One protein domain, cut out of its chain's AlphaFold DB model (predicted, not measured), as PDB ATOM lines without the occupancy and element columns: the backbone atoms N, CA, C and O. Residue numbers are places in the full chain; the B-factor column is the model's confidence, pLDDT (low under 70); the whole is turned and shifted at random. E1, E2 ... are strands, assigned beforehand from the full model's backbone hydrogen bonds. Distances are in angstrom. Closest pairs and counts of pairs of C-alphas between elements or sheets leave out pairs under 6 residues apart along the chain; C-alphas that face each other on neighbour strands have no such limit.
ATOM      1  N   HIS A  24     -27.764 -16.125  11.570       97.69
ATOM      2  CA  HIS A  24     -28.225 -16.889  12.709       97.69
ATOM      3  C   HIS A  24     -28.126 -18.373  12.414       97.69
ATOM      4  O   HIS A  24     -28.447 -18.834  11.316       97.69
ATOM      5  N   SER A  25     -27.743 -19.125  13.434       97.94
ATOM      6  CA  SER A  25     -27.864 -20.567  13.472       97.94
ATOM      7  C   SER A  25     -28.457 -21.006  14.802       97.94
ATOM      8  O   SER A  25     -27.958 -20.674  15.876       97.94
ATOM      9  N   VAL A  26     -29.537 -21.771  14.731       98.31
ATOM     10  CA  VAL A  26     -30.295 -22.269  15.873       98.31
ATOM     11  C   VAL A  26     -30.454 -23.774  15.734       98.31
ATOM     12  O   VAL A  26     -30.837 -24.288  14.680       98.31
ATOM     13  N   TRP A  27     -30.202 -24.490  16.825       98.38
ATOM     14  CA  TRP A  27     -30.362 -25.937  16.894       98.38
ATOM     15  C   TRP A  27     -31.270 -26.336  18.045       98.38
ATOM     16  O   TRP A  27     -31.306 -25.698  19.099       98.38
ATOM     17  N   SER A  28     -31.958 -27.454  17.847       98.44
ATOM     18  CA  SER A  28     -32.774 -28.092  18.869       98.44
ATOM     19  C   SER A  28     -32.533 -29.592  18.881       98.44
ATOM     20  O   SER A  28     -32.478 -30.219  17.822       98.44
ATOM     21  N   ASN A  29     -32.446 -30.175  20.072       98.25
ATOM     22  CA  ASN A  29     -32.594 -31.612  20.309       98.25
ATOM     23  C   ASN A  29     -33.776 -31.932  21.252       98.25
ATOM     24  O   ASN A  29     -33.861 -33.037  21.788       98.25
ATOM     25  N   GLN A  30     -34.679 -30.966  21.460       97.88
ATOM     26  CA  GLN A  30     -35.808 -31.060  22.386       97.88
ATOM     27  C   GLN A  30     -37.106 -30.645  21.695       97.88
ATOM     28  O   GLN A  30     -37.345 -29.465  21.439       97.88
ATOM     29  N   GLY A  31     -37.956 -31.628  21.404       97.19
ATOM     30  CA  GLY A  31     -39.287 -31.399  20.847       97.19
ATOM     31  C   GLY A  31     -40.289 -31.014  21.928       97.19
ATOM     32  O   GLY A  31     -40.179 -31.455  23.067       97.19
ATOM     33  N   LEU A  32     -41.282 -30.216  21.553       98.19
ATOM     34  CA  LEU A  32     -42.387 -29.817  22.420       98.19
ATOM     35  C   LEU A  32     -43.699 -30.421  21.923       98.19
ATOM     36  O   LEU A  32     -44.430 -31.047  22.689       98.19
ATOM     37  N   TYR A  33     -43.989 -30.269  20.631       98.25
ATOM     38  CA  TYR A  33     -45.266 -30.688  20.065       98.25
ATOM     39  C   TYR A  33     -45.160 -30.917  18.559       98.25
ATOM     40  O   TYR A  33     -44.442 -30.191  17.872       98.25
ATOM     41  N   VAL A  34     -45.888 -31.905  18.044       98.50
ATOM     42  CA  VAL A  34     -46.118 -32.109  16.610       98.50
ATOM     43  C   VAL A  34     -47.595 -32.408  16.366       98.50
ATOM     44  O   VAL A  34     -48.200 -33.177  17.118       98.50
ATOM     45  N   SER A  35     -48.182 -31.819  15.328       97.88
ATOM     46  CA  SER A  35     -49.555 -32.121  14.921       97.88
ATOM     47  C   SER A  35     -49.770 -32.056  13.416       97.88
ATOM     48  O   SER A  35     -49.099 -31.321  12.690       97.88
ATOM     49  N   GLU A  36     -50.765 -32.819  12.991       96.88
ATOM     50  CA  GLU A  36     -51.372 -32.847  11.666       96.88
ATOM     51  C   GLU A  36     -52.908 -32.886  11.833       96.88
ATOM     52  O   GLU A  36     -53.402 -33.077  12.951       96.88
ATOM     53  N   PRO A  37     -53.710 -32.736  10.765       97.00
ATOM     54  CA  PRO A  37     -55.161 -32.816  10.884       97.00
ATOM     55  C   PRO A  37     -55.621 -34.136  11.525       97.00
ATOM     56  O   PRO A  37     -55.410 -35.217  10.982       97.00
ATOM     57  N   GLY A  38     -56.270 -34.038  12.688       95.06
ATOM     58  CA  GLY A  38     -56.808 -35.188  13.421       95.06
ATOM     59  C   GLY A  38     -55.806 -35.943  14.303       95.06
ATOM     60  O   GLY A  38     -56.211 -36.902  14.958       95.06
ATOM     61  N   ALA A  39     -54.534 -35.531  14.371       95.06
ATOM     62  CA  ALA A  39     -53.542 -36.178  15.229       95.06
ATOM     63  C   ALA A  39     -52.528 -35.191  15.820       95.06
ATOM     64  O   ALA A  39     -52.040 -34.279  15.158       95.06
ATOM     65  N   SER A  40     -52.149 -35.417  17.076       96.94
ATOM     66  CA  SER A  40     -51.083 -34.659  17.726       96.94
ATOM     67  C   SER A  40     -50.355 -35.480  18.773       96.94
ATOM     68  O   SER A  40     -50.943 -36.385  19.364       96.94
ATOM     69  N   ALA A  41     -49.099 -35.137  19.034       97.69
ATOM     70  CA  ALA A  41     -48.301 -35.781  20.061       97.69
ATOM     71  C   ALA A  41     -47.217 -34.847  20.607       97.69
ATOM     72  O   ALA A  41     -46.697 -33.984  19.901       97.69
ATOM     73  N   THR A  42     -46.803 -35.105  21.843       98.38
ATOM     74  CA  THR A  42     -45.484 -34.693  22.329       98.38
ATOM     75  C   THR A  42     -44.440 -35.652  21.740       98.38
ATOM     76  O   THR A  42     -44.563 -36.863  21.950       98.38
ATOM     77  N   PRO A  43     -43.440 -35.174  20.978       97.88
ATOM     78  CA  PRO A  43     -42.413 -36.040  20.401       97.88
ATOM     79  C   PRO A  43     -41.582 -36.753  21.478       97.88
ATOM     80  O   PRO A  43     -41.199 -36.143  22.472       97.88
ATOM     81  N   SER A  44     -41.244 -38.025  21.258       98.19
ATOM     82  CA  SER A  44     -40.263 -38.759  22.075       98.19
ATOM     83  C   SER A  44     -38.821 -38.383  21.718       98.19
ATOM     84  O   SER A  44     -37.912 -38.528  22.530       98.19
ATOM     85  N   SER A  45     -38.604 -37.884  20.500       98.12
ATOM     86  CA  SER A  45     -37.360 -37.244  20.077       98.12
ATOM     87  C   SER A  45     -37.649 -36.195  19.010       98.12
ATOM     88  O   SER A  45     -38.576 -36.351  18.215       98.12
ATOM     89  N   ALA A  46     -36.852 -35.132  18.972       98.06
ATOM     90  CA  ALA A  46     -36.879 -34.170  17.881       98.06
ATOM     91  C   ALA A  46     -35.489 -33.579  17.659       98.06
ATOM     92  O   ALA A  46     -34.688 -33.497  18.590       98.06
ATOM     93  N   LYS A  47     -35.205 -33.184  16.421       98.50
ATOM     94  CA  LYS A  47     -33.975 -32.494  16.035       98.50
ATOM     95  C   LYS A  47     -34.320 -31.398  15.047       98.50
ATOM     96  O   LYS A  47     -35.062 -31.655  14.110       98.50
ATOM     97  N   SER A  48     -33.789 -30.201  15.248       98.56
ATOM     98  CA  SER A  48     -33.992 -29.090  14.316       98.56
ATOM     99  C   SER A  48     -32.699 -28.328  14.082       98.56
ATOM    100  O   SER A  48     -31.832 -28.273  14.954       98.56
ATOM    101  N   THR A  49     -32.561 -27.769  12.888       98.56
ATOM    102  CA  THR A  49     -31.434 -26.939  12.466       98.56
ATOM    103  C   THR A  49     -31.969 -25.834  11.574       98.56
ATOM    104  O   THR A  49     -32.533 -26.106  10.514       98.56
ATOM    105  N   PHE A  50     -31.793 -24.594  12.012       98.62
ATOM    106  CA  PHE A  50     -32.253 -23.396  11.326       98.62
ATOM    107  C   PHE A  50     -31.063 -22.479  11.116       98.62
ATOM    108  O   PHE A  50     -30.439 -22.071  12.085       98.62
ATOM    109  N   ASN A  51     -30.753 -22.168   9.866       98.19
ATOM    110  CA  ASN A  51     -29.713 -21.222   9.490       98.19
ATOM    111  C   ASN A  51     -30.349 -20.189   8.578       98.19
ATOM    112  O   ASN A  51     -31.007 -20.577   7.612       98.19
ATOM    113  N   TRP A  52     -30.177 -18.905   8.855       97.88
ATOM    114  CA  TRP A  52     -30.644 -17.868   7.946       97.88
ATOM    115  C   TRP A  52     -29.838 -16.586   8.097       97.88
ATOM    116  O   TRP A  52     -29.233 -16.336   9.137       97.88
ATOM    117  N   GLN A  53     -29.853 -15.779   7.045       96.38
ATOM    118  CA  GLN A  53     -29.367 -14.411   7.069       96.38
ATOM    119  C   GLN A  53     -30.556 -13.456   6.949       96.38
ATOM    120  O   GLN A  53     -31.416 -13.636   6.082       96.38
ATOM    121  N   GLU A  54     -30.615 -12.445   7.817       96.00
ATOM    122  CA  GLU A  54     -31.643 -11.404   7.728       96.00
ATOM    123  C   GLU A  54     -31.600 -10.702   6.364       96.00
ATOM    124  O   GLU A  54     -30.527 -10.524   5.790       96.00
ATOM    125  N   ALA A  55     -32.768 -10.337   5.824       93.88
ATOM    126  CA  ALA A  55     -32.933  -9.663   4.529       93.88
ATOM    127  C   ALA A  55     -32.191 -10.307   3.332       93.88
ATOM    128  O   ALA A  55     -31.914  -9.658   2.324       93.88
ATOM    129  N   ASN A  56     -31.904 -11.611   3.416       90.75
ATOM    130  CA  ASN A  56     -31.360 -12.391   2.313       90.75
ATOM    131  C   ASN A  56     -32.155 -13.687   2.118       90.75
ATOM    132  O   ASN A  56     -31.878 -14.725   2.721       90.75
ATOM    133  N   SER A  57     -33.130 -13.644   1.210       87.25
ATOM    134  CA  SER A  57     -33.993 -14.782   0.884       87.25
ATOM    135  C   SER A  57     -33.267 -15.958   0.213       87.25
ATOM    136  O   SER A  57     -33.835 -17.044   0.117       87.25
ATOM    137  N   ALA A  58     -32.033 -15.771  -0.268       89.31
ATOM    138  CA  ALA A  58     -31.228 -16.845  -0.855       89.31
ATOM    139  C   ALA A  58     -30.438 -17.643   0.198       89.31
ATOM    140  O   ALA A  58     -29.989 -18.753  -0.083       89.31
ATOM    141  N   SER A  59     -30.294 -17.102   1.409       89.25
ATOM    142  CA  SER A  59     -29.463 -17.662   2.474       89.25
ATOM    143  C   SER A  59     -30.317 -18.121   3.650       89.25
ATOM    144  O   SER A  59     -30.213 -17.571   4.744       89.25
ATOM    145  N   ALA A  60     -31.166 -19.132   3.442       96.81
ATOM    146  CA  ALA A  60     -31.870 -19.797   4.536       96.81
ATOM    147  C   ALA A  60     -31.995 -21.311   4.316       96.81
ATOM    148  O   ALA A  60     -32.361 -21.777   3.240       96.81
ATOM    149  N   PHE A  61     -31.735 -22.072   5.374       98.06
ATOM    150  CA  PHE A  61     -31.912 -23.514   5.448       98.06
ATOM    151  C   PHE A  61     -32.563 -23.867   6.782       98.06
ATOM    152  O   PHE A  61     -31.963 -23.686   7.844       98.06
ATOM    153  N   LEU A  62     -33.797 -24.362   6.736       98.75
ATOM    154  CA  LEU A  62     -34.536 -24.766   7.923       98.75
ATOM    155  C   LEU A  62     -35.042 -26.202   7.754       98.75
ATOM    156  O   LEU A  62     -35.798 -26.495   6.827       98.75
ATOM    157  N   ASN A  63     -34.645 -27.083   8.669       98.75
ATOM    158  CA  ASN A  63     -35.112 -28.465   8.744       98.75
ATOM    159  C   ASN A  63     -35.437 -28.825  10.195       98.75
ATOM    160  O   ASN A  63     -34.678 -28.505  11.115       98.75
ATOM    161  N   ALA A  64     -36.562 -29.500  10.399       98.81
ATOM    162  CA  ALA A  64     -36.960 -30.034  11.689       98.81
ATOM    163  C   ALA A  64     -37.563 -31.424  11.532       98.81
ATOM    164  O   ALA A  64     -38.385 -31.669  10.654       98.81
ATOM    165  N   GLN A  65     -37.181 -32.324  12.427       98.69
ATOM    166  CA  GLN A  65     -37.652 -33.698  12.476       98.69
ATOM    167  C   GLN A  65     -38.177 -34.010  13.870       98.69
ATOM    168  O   GLN A  65     -37.582 -33.613  14.872       98.69
ATOM    169  N   ALA A  66     -39.266 -34.768  13.941       98.62
ATOM    170  CA  ALA A  66     -39.850 -35.230  15.191       98.62
ATOM    171  C   ALA A  66     -40.286 -36.690  15.066       98.62
ATOM    172  O   ALA A  66     -40.872 -37.087  14.065       98.62
ATOM    173  N   THR A  67     -40.033 -37.492  16.096       98.69
ATOM    174  CA  THR A  67     -40.561 -38.855  16.211       98.69
ATOM    175  C   THR A  67     -41.519 -38.908  17.389       98.69
ATOM    176  O   THR A  67     -41.184 -38.482  18.492       98.69
ATOM    177  N   THR A  68     -42.723 -39.414  17.160       98.38
ATOM    178  CA  THR A  68     -43.729 -39.627  18.210       98.38
ATOM    179  C   THR A  68     -43.402 -40.869  19.051       98.38
ATOM    180  O   THR A  68     -42.650 -41.736  18.598       98.38
ATOM    181  N   PRO A  69     -44.014 -41.038  20.237       97.88
ATOM    182  CA  PRO A  69     -43.884 -42.268  21.023       97.88
ATOM    183  C   PRO A  69     -44.299 -43.539  20.264       97.88
ATOM    184  O   PRO A  69     -43.741 -44.603  20.503       97.88
ATOM    185  N   ALA A  70     -45.224 -43.425  19.306       97.19
ATOM    186  CA  ALA A  70     -45.663 -44.527  18.447       97.19
ATOM    187  C   ALA A  70     -44.701 -44.827  17.275       97.19
ATOM    188  O   ALA A  70     -45.019 -45.638  16.409       97.19
ATOM    189  N   GLY A  71     -43.551 -44.149  17.193       97.62
ATOM    190  CA  GLY A  71     -42.557 -44.349  16.136       97.62
ATOM    191  C   GLY A  71     -42.858 -43.630  14.816       97.62
ATOM    192  O   GLY A  71     -42.067 -43.732  13.882       97.62
ATOM    193  N   VAL A  72     -43.957 -42.870  14.729       98.19
ATOM    194  CA  VAL A  72     -44.262 -42.034  13.555       98.19
ATOM    195  C   VAL A  72     -43.254 -40.894  13.466       98.19
ATOM    196  O   VAL A  72     -43.094 -40.157  14.441       98.19
ATOM    197  N   ARG A  73     -42.609 -40.741  12.308       98.44
ATOM    198  CA  ARG A  73     -41.624 -39.695  12.016       98.44
ATOM    199  C   ARG A  73     -42.248 -38.592  11.177       98.44
ATOM    200  O   ARG A  73     -42.890 -38.894  10.179       98.44
ATOM    201  N   TYR A  74     -42.004 -37.348  11.551       98.75
ATOM    202  CA  TYR A  74     -42.369 -36.160  10.795       98.75
ATOM    203  C   TYR A  74     -41.118 -35.390  10.407       98.75
ATOM    204  O   TYR A  74     -40.173 -35.321  11.195       98.75
ATOM    205  N   GLU A  75     -41.140 -34.779   9.231       98.75
ATOM    206  CA  GLU A  75     -40.093 -33.875   8.766       98.75
ATOM    207  C   GLU A  75     -40.713 -32.630   8.141       98.75
ATOM    208  O   GLU A  75     -41.616 -32.736   7.316       98.75
ATOM    209  N   PHE A  76     -40.206 -31.467   8.538       98.81
ATOM    210  CA  PHE A  76     -40.564 -30.150   8.038       98.81
ATOM    211  C   PHE A  76     -39.310 -29.543   7.416       98.81
ATOM    212  O   PHE A  76     -38.325 -29.309   8.115       98.81
ATOM    213  N   SER A  77     -39.345 -29.296   6.110       98.81
ATOM    214  CA  SER A  77     -38.219 -28.736   5.361       98.81
ATOM    215  C   SER A  77     -38.637 -27.482   4.621       98.81
ATOM    216  O   SER A  77     -39.589 -27.520   3.841       98.81
ATOM    217  N   LEU A  78     -37.910 -26.390   4.831       98.75
ATOM    218  CA  LEU A  78     -38.051 -25.187   4.026       98.75
ATOM    219  C   LEU A  78     -37.498 -25.456   2.621       98.75
ATOM    220  O   LEU A  78     -36.363 -25.897   2.463       98.75
ATOM    221  N   VAL A  79     -38.317 -25.187   1.610       98.38
ATOM    222  CA  VAL A  79     -37.996 -25.365   0.187       98.38
ATOM    223  C   VAL A  79     -37.504 -24.057  -0.420       98.38
ATOM    224  O   VAL A  79     -36.521 -24.039  -1.152       98.38
ATOM    225  N   SER A  80     -38.187 -22.955  -0.116       97.81
ATOM    226  CA  SER A  80     -37.830 -21.624  -0.602       97.81
ATOM    227  C   SER A  80     -38.335 -20.557   0.355       97.81
ATOM    228  O   SER A  80     -39.438 -20.681   0.888       97.81
ATOM    229  N   VAL A  81     -37.575 -19.482   0.531       98.12
ATOM    230  CA  VAL A  81     -37.996 -18.325   1.328       98.12
ATOM    231  C   VAL A  81     -38.990 -17.471   0.537       98.12
ATOM    232  O   VAL A  81     -38.850 -17.297  -0.672       98.12
ATOM    233  N   SER A  82     -39.989 -16.917   1.220       95.69
ATOM    234  CA  SER A  82     -40.902 -15.905   0.686       95.69
ATOM    235  C   SER A  82     -40.725 -14.592   1.451       95.69
ATOM    236  O   SER A  82     -41.049 -14.526   2.640       95.69
ATOM    237  N   GLY A  83     -40.263 -13.548   0.763       92.81
ATOM    238  CA  GLY A  83     -39.930 -12.260   1.376       92.81
ATOM    239  C   GLY A  83     -38.613 -12.289   2.154       92.81
ATOM    240  O   GLY A  83     -37.861 -13.259   2.091       92.81
ATOM    241  N   ASP A  84     -38.350 -11.213   2.885       94.56
ATOM    242  CA  ASP A  84     -37.099 -11.034   3.619       94.56
ATOM    243  C   ASP A  84     -37.168 -11.699   5.004       94.56
ATOM    244  O   ASP A  84     -38.078 -11.394   5.789       94.56
ATOM    245  N   PRO A  85     -36.231 -12.612   5.336       97.06
ATOM    246  CA  PRO A  85     -36.073 -13.118   6.694       97.06
ATOM    247  C   PRO A  85     -35.802 -11.990   7.688       97.06
ATOM    248  O   PRO A  85     -35.083 -11.041   7.384       97.06
ATOM    249  N   SER A  86     -36.324 -12.139   8.899       97.38
ATOM    250  CA  SER A  86     -36.006 -11.275  10.044       97.38
ATOM    251  C   SER A  86     -35.255 -12.073  11.106       97.38
ATOM    252  O   SER A  86     -35.204 -13.301  11.023       97.38
ATOM    253  N   ALA A  87     -34.763 -11.408  12.148       96.94
ATOM    254  CA  ALA A  87     -34.194 -12.075  13.318       96.94
ATOM    255  C   ALA A  87     -35.113 -13.150  13.941       96.94
ATOM    256  O   ALA A  87     -34.619 -14.120  14.508       96.94
ATOM    257  N   ASP A  88     -36.442 -12.989  13.884       98.06
ATOM    258  CA  ASP A  88     -37.378 -13.884  14.586       98.06
ATOM    259  C   ASP A  88     -38.147 -14.841  13.674       98.06
ATOM    260  O   ASP A  88     -38.586 -15.902  14.120       98.06
ATOM    261  N   VAL A  89     -38.329 -14.480  12.403       98.25
ATOM    262  CA  VAL A  89     -39.246 -15.184  11.500       98.25
ATOM    263  C   VAL A  89     -38.625 -15.418  10.133       98.25
ATOM    264  O   VAL A  89     -38.145 -14.481   9.488       98.25
ATOM    265  N   VAL A  90     -38.772 -16.654   9.650       98.56
ATOM    266  CA  VAL A  90     -38.528 -17.058   8.260       98.56
ATOM    267  C   VAL A  90     -39.832 -17.599   7.673       98.56
ATOM    268  O   VAL A  90     -40.406 -18.562   8.186       98.56
ATOM    269  N   ARG A  91     -40.314 -16.978   6.591       98.56
ATOM    270  CA  ARG A  91     -41.517 -17.395   5.848       98.56
ATOM    271  C   ARG A  91     -41.115 -18.053   4.534       98.56
ATOM    272  O   ARG A  91     -40.085 -17.697   3.968       98.56
ATOM    273  N   GLY A  92     -41.917 -18.989   4.040       98.31
ATOM    274  CA  GLY A  92     -41.604 -19.651   2.782       98.31
ATOM    275  C   GLY A  92     -42.534 -20.787   2.398       98.31
ATOM    276  O   GLY A  92     -43.612 -20.959   2.966       98.31
ATOM    277  N   LEU A  93     -42.084 -21.567   1.421       98.62
ATOM    278  CA  LEU A  93     -42.708 -22.818   1.012       98.62
ATOM    279  C   LEU A  93     -42.040 -23.974   1.741       98.62
ATOM    280  O   LEU A  93     -40.816 -24.017   1.852       98.62
ATOM    281  N   TRP A  94     -42.843 -24.919   2.210       98.81
ATOM    282  CA  TRP A  94     -42.400 -26.031   3.035       98.81
ATOM    283  C   TRP A  94     -42.859 -27.366   2.461       98.81
ATOM    284  O   TRP A  94     -43.946 -27.485   1.893       98.81
ATOM    285  N   ASN A  95     -42.036 -28.385   2.679       98.81
ATOM    286  CA  ASN A  95     -42.422 -29.779   2.550       98.81
ATOM    287  C   ASN A  95     -42.630 -30.363   3.943       98.81
ATOM    288  O   ASN A  95     -41.786 -30.187   4.824       98.81
ATOM    289  N   VAL A  96     -43.737 -31.082   4.112       98.81
ATOM    290  CA  VAL A  96     -44.047 -31.832   5.329       98.81
ATOM    291  C   VAL A  96     -44.220 -33.291   4.954       98.81
ATOM    292  O   VAL A  96     -45.017 -33.613   4.070       98.81
ATOM    293  N   THR A  97     -43.495 -34.181   5.623       98.69
ATOM    294  CA  THR A  97     -43.628 -35.626   5.416       98.69
ATOM    295  C   THR A  97     -43.984 -36.346   6.706       98.69
ATOM    296  O   THR A  97     -43.668 -35.883   7.803       98.69
ATOM    297  N   ARG A  98     -44.632 -37.504   6.560       98.38
ATOM    298  CA  ARG A  98     -44.897 -38.475   7.617       98.38
ATOM    299  C   ARG A  98     -44.395 -39.836   7.173       98.38
ATOM    300  O   ARG A  98     -44.862 -40.382   6.180       98.38
ATOM    301  N   ASN A  99     -43.435 -40.390   7.907       98.00
ATOM    302  CA  ASN A  99     -42.732 -41.624   7.552       98.00
ATOM    303  C   ASN A  99     -42.189 -41.599   6.107       98.00
ATOM    304  O   ASN A  99     -42.217 -42.611   5.415       98.00
ATOM    305  N   GLY A 100     -41.741 -40.427   5.640       97.25
ATOM    306  CA  GLY A 100     -41.267 -40.210   4.269       97.25
ATOM    307  C   GLY A 100     -42.368 -40.020   3.218       97.25
ATOM    308  O   GLY A 100     -42.063 -39.586   2.111       97.25
ATOM    309  N   ALA A 101     -43.640 -40.278   3.539       98.31
ATOM    310  CA  ALA A 101     -44.752 -39.970   2.645       98.31
ATOM    311  C   ALA A 101     -45.095 -38.470   2.721       98.31
ATOM    312  O   ALA A 101     -45.185 -37.930   3.828       98.31
ATOM    313  N   PRO A 102     -45.295 -37.776   1.588       98.19
ATOM    314  CA  PRO A 102     -45.640 -36.361   1.599       98.19
ATOM    315  C   PRO A 102     -47.038 -36.151   2.191       98.19
ATOM    316  O   PRO A 102     -48.010 -36.757   1.750       98.19
ATOM    317  N   LEU A 103     -47.131 -35.267   3.184       98.00
ATOM    318  CA  LEU A 103     -48.396 -34.731   3.694       98.00
ATOM    319  C   LEU A 103     -48.748 -33.414   3.005       98.00
ATOM    320  O   LEU A 103     -49.908 -33.141   2.717       98.00
ATOM    321  N   CYS A 104     -47.725 -32.608   2.745       97.50
ATOM    322  CA  CYS A 104     -47.819 -31.327   2.072       97.50
ATOM    323  C   CYS A 104     -46.521 -31.098   1.286       97.50
ATOM    324  O   CYS A 104     -45.425 -31.421   1.753       97.50
ATOM    325  N   THR A 105     -46.638 -30.543   0.083       98.38
ATOM    326  CA  THR A 105     -45.498 -30.226  -0.781       98.38
ATOM    327  C   THR A 105     -45.629 -28.792  -1.261       98.38
ATOM    328  O   THR A 105     -46.665 -28.426  -1.811       98.38
ATOM    329  N   MET A 106     -44.587 -27.989  -1.044       98.25
ATOM    330  CA  MET A 106     -44.559 -26.556  -1.349       98.25
ATOM    331  C   MET A 106     -45.739 -25.756  -0.759       98.25
ATOM    332  O   MET A 106     -46.213 -24.814  -1.392       98.25
ATOM    333  N   CYS A 107     -46.225 -26.085   0.444       98.56
ATOM    334  CA  CYS A 107     -47.268 -25.266   1.074       98.56
ATOM    335  C   CYS A 107     -46.656 -24.062   1.786       98.56
ATOM    336  O   CYS A 107     -45.555 -24.137   2.334       98.56
ATOM    337  N   ALA A 108     -47.397 -22.958   1.817       98.69
ATOM    338  CA  ALA A 108     -46.990 -21.772   2.553       98.69
ATOM    339  C   ALA A 108     -46.877 -22.068   4.057       98.69
ATOM    340  O   ALA A 108     -47.713 -22.767   4.639       98.69
ATOM    341  N   GLY A 109     -45.851 -21.512   4.690       98.62
ATOM    342  CA  GLY A 109     -45.606 -21.682   6.111       98.62
ATOM    343  C   GLY A 109     -44.548 -20.733   6.649       98.62
ATOM    344  O   GLY A 109     -43.950 -19.932   5.924       98.62
ATOM    345  N   SER A 110     -44.300 -20.832   7.948       98.62
ATOM    346  CA  SER A 110     -43.317 -20.010   8.642       98.62
ATOM    347  C   SER A 110     -42.737 -20.717   9.852       98.62
ATOM    348  O   SER A 110     -43.464 -21.397  10.578       98.62
ATOM    349  N   ALA A 111     -41.460 -20.462  10.112       98.62
ATOM    350  CA  ALA A 111     -40.832 -20.697  11.400       98.62
ATOM    351  C   ALA A 111     -40.704 -19.363  12.147       98.62
ATOM    352  O   ALA A 111     -40.294 -18.369  11.545       98.62
ATOM    353  N   TYR A 112     -41.075 -19.333  13.426       97.62
ATOM    354  CA  TYR A 112     -41.048 -18.135  14.271       97.62
ATOM    355  C   TYR A 112     -40.606 -18.445  15.706       97.62
ATOM    356  O   TYR A 112     -40.546 -19.614  16.109       97.62
ATOM    357  N   GLY A 113     -40.306 -17.399  16.483       97.94
ATOM    358  CA  GLY A 113     -39.616 -17.551  17.766       97.94
ATOM    359  C   GLY A 113     -38.130 -17.859  17.574       97.94
ATOM    360  O   GLY A 113     -37.492 -18.428  18.459       97.94
ATOM    361  N   LEU A 114     -37.578 -17.551  16.398       97.62
ATOM    362  CA  LEU A 114     -36.208 -17.893  16.046       97.62
ATOM    363  C   LEU A 114     -35.187 -16.951  16.679       97.62
ATOM    364  O   LEU A 114     -34.023 -17.330  16.753       97.62
ATOM    365  N   SER A 115     -35.581 -15.776  17.187       96.00
ATOM    366  CA  SER A 115     -34.668 -14.828  17.850       96.00
ATOM    367  C   SER A 115     -34.490 -15.109  19.347       96.00
ATOM    368  O   SER A 115     -33.817 -14.356  20.049       96.00
ATOM    369  N   GLN A 116     -35.119 -16.166  19.862       97.06
ATOM    370  CA  GLN A 116     -35.161 -16.446  21.293       97.06
ATOM    371  C   GLN A 116     -33.856 -17.074  21.816       97.06
ATOM    372  O   GLN A 116     -33.073 -17.676  21.075       97.06
ATOM    373  N   ALA A 117     -33.613 -16.949  23.121       97.38
ATOM    374  CA  ALA A 117     -32.454 -17.555  23.776       97.38
ATOM    375  C   ALA A 117     -32.595 -19.089  23.909       97.38
ATOM    376  O   ALA A 117     -33.714 -19.612  23.881       97.38
ATOM    377  N   PRO A 118     -31.489 -19.833  24.118       98.38
ATOM    378  CA  PRO A 118     -31.567 -21.235  24.515       98.38
ATOM    379  C   PRO A 118     -32.479 -21.450  25.736       98.38
ATOM    380  O   PRO A 118     -32.441 -20.685  26.696       98.38
ATOM    381  N   GLY A 119     -33.312 -22.489  25.685       98.00
ATOM    382  CA  GLY A 119     -34.371 -22.792  26.652       98.00
ATOM    383  C   GLY A 119     -35.750 -22.242  26.275       98.00
ATOM    384  O   GLY A 119     -36.753 -22.714  26.806       98.00
ATOM    385  N   ALA A 120     -35.834 -21.294  25.339       98.31
ATOM    386  CA  ALA A 120     -37.103 -20.787  24.823       98.31
ATOM    387  C   ALA A 120     -37.630 -21.629  23.651       98.31
ATOM    388  O   ALA A 120     -36.885 -22.376  23.012       98.31
ATOM    389  N   TYR A 121     -38.930 -21.515  23.373       97.75
ATOM    390  CA  TYR A 121     -39.579 -22.284  22.315       97.75
ATOM    391  C   TYR A 121     -39.458 -21.613  20.941       97.75
ATOM    392  O   TYR A 121     -39.460 -20.389  20.828       97.75
ATOM    393  N   PHE A 122     -39.460 -22.435  19.896       98.69
ATOM    394  CA  PHE A 122     -39.720 -22.036  18.513       98.69
ATOM    395  C   PHE A 122     -40.915 -22.825  17.978       98.69
ATOM    396  O   PHE A 122     -41.281 -23.874  18.523       98.69
ATOM    397  N   LYS A 123     -41.509 -22.352  16.882       98.56
ATOM    398  CA  LYS A 123     -42.639 -23.022  16.234       98.56
ATOM    399  C   LYS A 123     -42.533 -22.936  14.715       98.56
ATOM    400  O   LYS A 123     -42.067 -21.940  14.174       98.56
ATOM    401  N   ILE A 124     -42.998 -23.982  14.043       98.75
ATOM    402  CA  ILE A 124     -43.155 -24.085  12.593       98.75
ATOM    403  C   ILE A 124     -44.629 -24.356  12.317       98.75
ATOM    404  O   ILE A 124     -45.166 -25.346  12.811       98.75
ATOM    405  N   TYR A 125     -45.261 -23.511  11.507       98.69
ATOM    406  CA  TYR A 125     -46.611 -23.729  10.997       98.69
ATOM    407  C   TYR A 125     -46.601 -23.801   9.481       98.69
ATOM    408  O   TYR A 125     -45.962 -22.981   8.823       98.69
ATOM    409  N   VAL A 126     -47.342 -24.759   8.931       98.81
ATOM    410  CA  VAL A 126     -47.483 -24.966   7.488       98.81
ATOM    411  C   VAL A 126     -48.953 -25.191   7.150       98.81
ATOM    412  O   VAL A 126     -49.681 -25.808   7.928       98.81
ATOM    413  N   ASP A 127     -49.372 -24.688   5.986       98.31
ATOM    414  CA  ASP A 127     -50.722 -24.848   5.433       98.31
ATOM    415  C   ASP A 127     -51.816 -24.303   6.371       98.31
ATOM    416  O   ASP A 127     -52.716 -25.016   6.802       98.31
ATOM    417  N   GLY A 128     -51.693 -23.031   6.772       96.31
ATOM    418  CA  GLY A 128     -52.651 -22.403   7.693       96.31
ATOM    419  C   GLY A 128     -52.702 -23.086   9.063       96.31
ATOM    420  O   GLY A 128     -53.782 -23.289   9.606       96.31
ATOM    421  N   GLU A 129     -51.535 -23.481   9.586       97.06
ATOM    422  CA  GLU A 129     -51.350 -24.177  10.873       97.06
ATOM    423  C   GLU A 129     -51.901 -25.612  10.933       97.06
ATOM    424  O   GLU A 129     -51.865 -26.247  11.988       97.06
ATOM    425  N   ARG A 130     -52.346 -26.177   9.802       97.81
ATOM    426  CA  ARG A 130     -52.785 -27.582   9.719       97.81
ATOM    427  C   ARG A 130     -51.674 -28.556  10.099       97.81
ATOM    428  O   ARG A 130     -51.962 -29.599  10.685       97.81
ATOM    429  N   TYR A 131     -50.425 -28.201   9.800       98.50
ATOM    430  CA  TYR A 131     -49.242 -28.916  10.262       98.50
ATOM    431  C   TYR A 131     -48.411 -28.019  11.173       98.50
ATOM    432  O   TYR A 131     -48.092 -26.879  10.824       98.50
ATOM    433  N   HIS A 132     -48.033 -28.552  12.330       98.31
ATOM    434  CA  HIS A 132     -47.293 -27.822  13.352       98.31
ATOM    435  C   HIS A 132     -46.175 -28.685  13.921       98.31
ATOM    436  O   HIS A 132     -46.388 -29.849  14.256       98.31
ATOM    437  N   LEU A 133     -44.998 -28.087  14.086       98.69
ATOM    438  CA  LEU A 133     -43.914 -28.627  14.896       98.69
ATOM    439  C   LEU A 133     -43.362 -27.523  15.795       98.69
ATOM    440  O   LEU A 133     -43.147 -26.402  15.348       98.69
ATOM    441  N   SER A 134     -43.103 -27.839  17.057       98.62
ATOM    442  CA  SER A 134     -42.416 -26.944  17.986       98.62
ATOM    443  C   SER A 134     -41.406 -27.689  18.843       98.62
ATOM    444  O   SER A 134     -41.487 -28.907  19.036       98.62
ATOM    445  N   GLY A 135     -40.455 -26.936  19.371       98.50
ATOM    446  CA  GLY A 135     -39.411 -27.432  20.251       98.50
ATOM    447  C   GLY A 135     -38.748 -26.293  21.001       98.50
ATOM    448  O   GLY A 135     -39.174 -25.144  20.901       98.50
ATOM    449  N   TYR A 136     -37.698 -26.626  21.739       98.56
ATOM    450  CA  TYR A 136     -36.887 -25.662  22.471       98.56
ATOM    451  C   TYR A 136     -35.559 -25.444  21.767       98.56
ATOM    452  O   TYR A 136     -34.928 -26.398  21.306       98.56
ATOM    453  N   ILE A 137     -35.115 -24.195  21.703       98.62
ATOM    454  CA  ILE A 137     -33.767 -23.864  21.255       98.62
ATOM    455  C   ILE A 137     -32.797 -24.422  22.290       98.62
ATOM    456  O   ILE A 137     -32.860 -24.065  23.459       98.62
ATOM    457  N   THR A 138     -31.898 -25.305  21.877       98.50
ATOM    458  CA  THR A 138     -30.897 -25.888  22.784       98.50
ATOM    459  C   THR A 138     -29.516 -25.305  22.559       98.50
ATOM    460  O   THR A 138     -28.690 -25.326  23.464       98.50
ATOM    461  N   ASN A 139     -29.258 -24.780  21.362       98.31
ATOM    462  CA  ASN A 139     -28.028 -24.069  21.061       98.31
ATOM    463  C   ASN A 139     -28.279 -22.984  20.012       98.31
ATOM    464  O   ASN A 139     -29.181 -23.117  19.181       98.31
TER     465      ASN A 139
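What this domain is: This is residues 24 to 139 of the 143 residues of an uncharacterized protein of Cystobacter ferrugineus (UniProt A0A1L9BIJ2). One long sheet folds back on itself into a flattened, twisted sandwich: E1, E4, E5, E6 and E7 face E9, E10, E2 and E3, with E8 as the hinge and the strands of the two leaves crossed. E1 runs on into E2 from one leaf to the other on the side away from the hinge. The printed part has 116 residues, with no named helix and ten strands, E1 to E10 in chain order; the sheet's order is E1, E4, E5, E6, E7, E8, E9, E10, E2, E3, antiparallel throughout. It is all strand and compact, with a radius of gyration of the C-alphas of 12.9 A and spans of 39 by 30 by 19 A.

How they stand to each other: Start at E1, residues 24 to 28, an edge strand; past Asn 29 it runs on at 84 degrees into E2, residues 30 to 36. E2 forms a hairpin with E3, residues 39 to 41, the other edge strand; look for N 36 and O 39, 2.9 A apart. E4, residues 45 to 53, is apart from E3 and is the antiparallel neighbour of E1, at 177 degrees, with N 26 and O 50 at 2.8 A. From E4 to E10 the strands E4, E5, E6, E7, E8, E9 and E10 form a meander, each strand the antiparallel neighbour of the one before; its first steps lead to E5, residues 60 to 67, with N 49 and O 63 at 2.9 A, to E6, residues 73 to 81, with N 66 and O 74 at 2.9 A, and to E7, residues 90 to 98, with N 77 and O 95 at 2.9 A. E7 bends by 71 degrees at residue 93. E8, residues 101 to 112, bends by 83 degrees at residue 108, and N 94 and O 107 of E7 and E8 are 2.8 A apart. E9, residues 121 to 126, follows with N 110 and O 125 at 2.9 A, then E10, residues 131 to 136, with N 124 and O 133 at 2.8 A. E10 is also the antiparallel neighbour of E2, with N 134 and O 33 at 2.8 A. Between the leaves, the closest C-alphas of E2 and E4 are those of Gly 31 and Ala 46, 4.7 A apart. E1 and E9 are apart.

Where its parts are: Find C-alpha 24 at (-28.225, -16.889, 12.709), where E1 begins. E4 measures 27.5 A from C-alpha 45 at (-37.360, -37.244, 20.077) to C-alpha 53. E8, the longest by residues, spans 25.0 A, E6 24.2 A, E5 24.0 A and E7 22.4 A; E3 spans 7.1 A. E10 ends at C-alpha 136 at (-36.887, -25.662, 22.471).

The domain as a whole: The C-alphas farthest apart are those of Ala 55 and Ala 70, 39.6 A. The printed part has no cut, and no link is long. The mean pLDDT of the printed part is 97.6, and no printed residue is under 70.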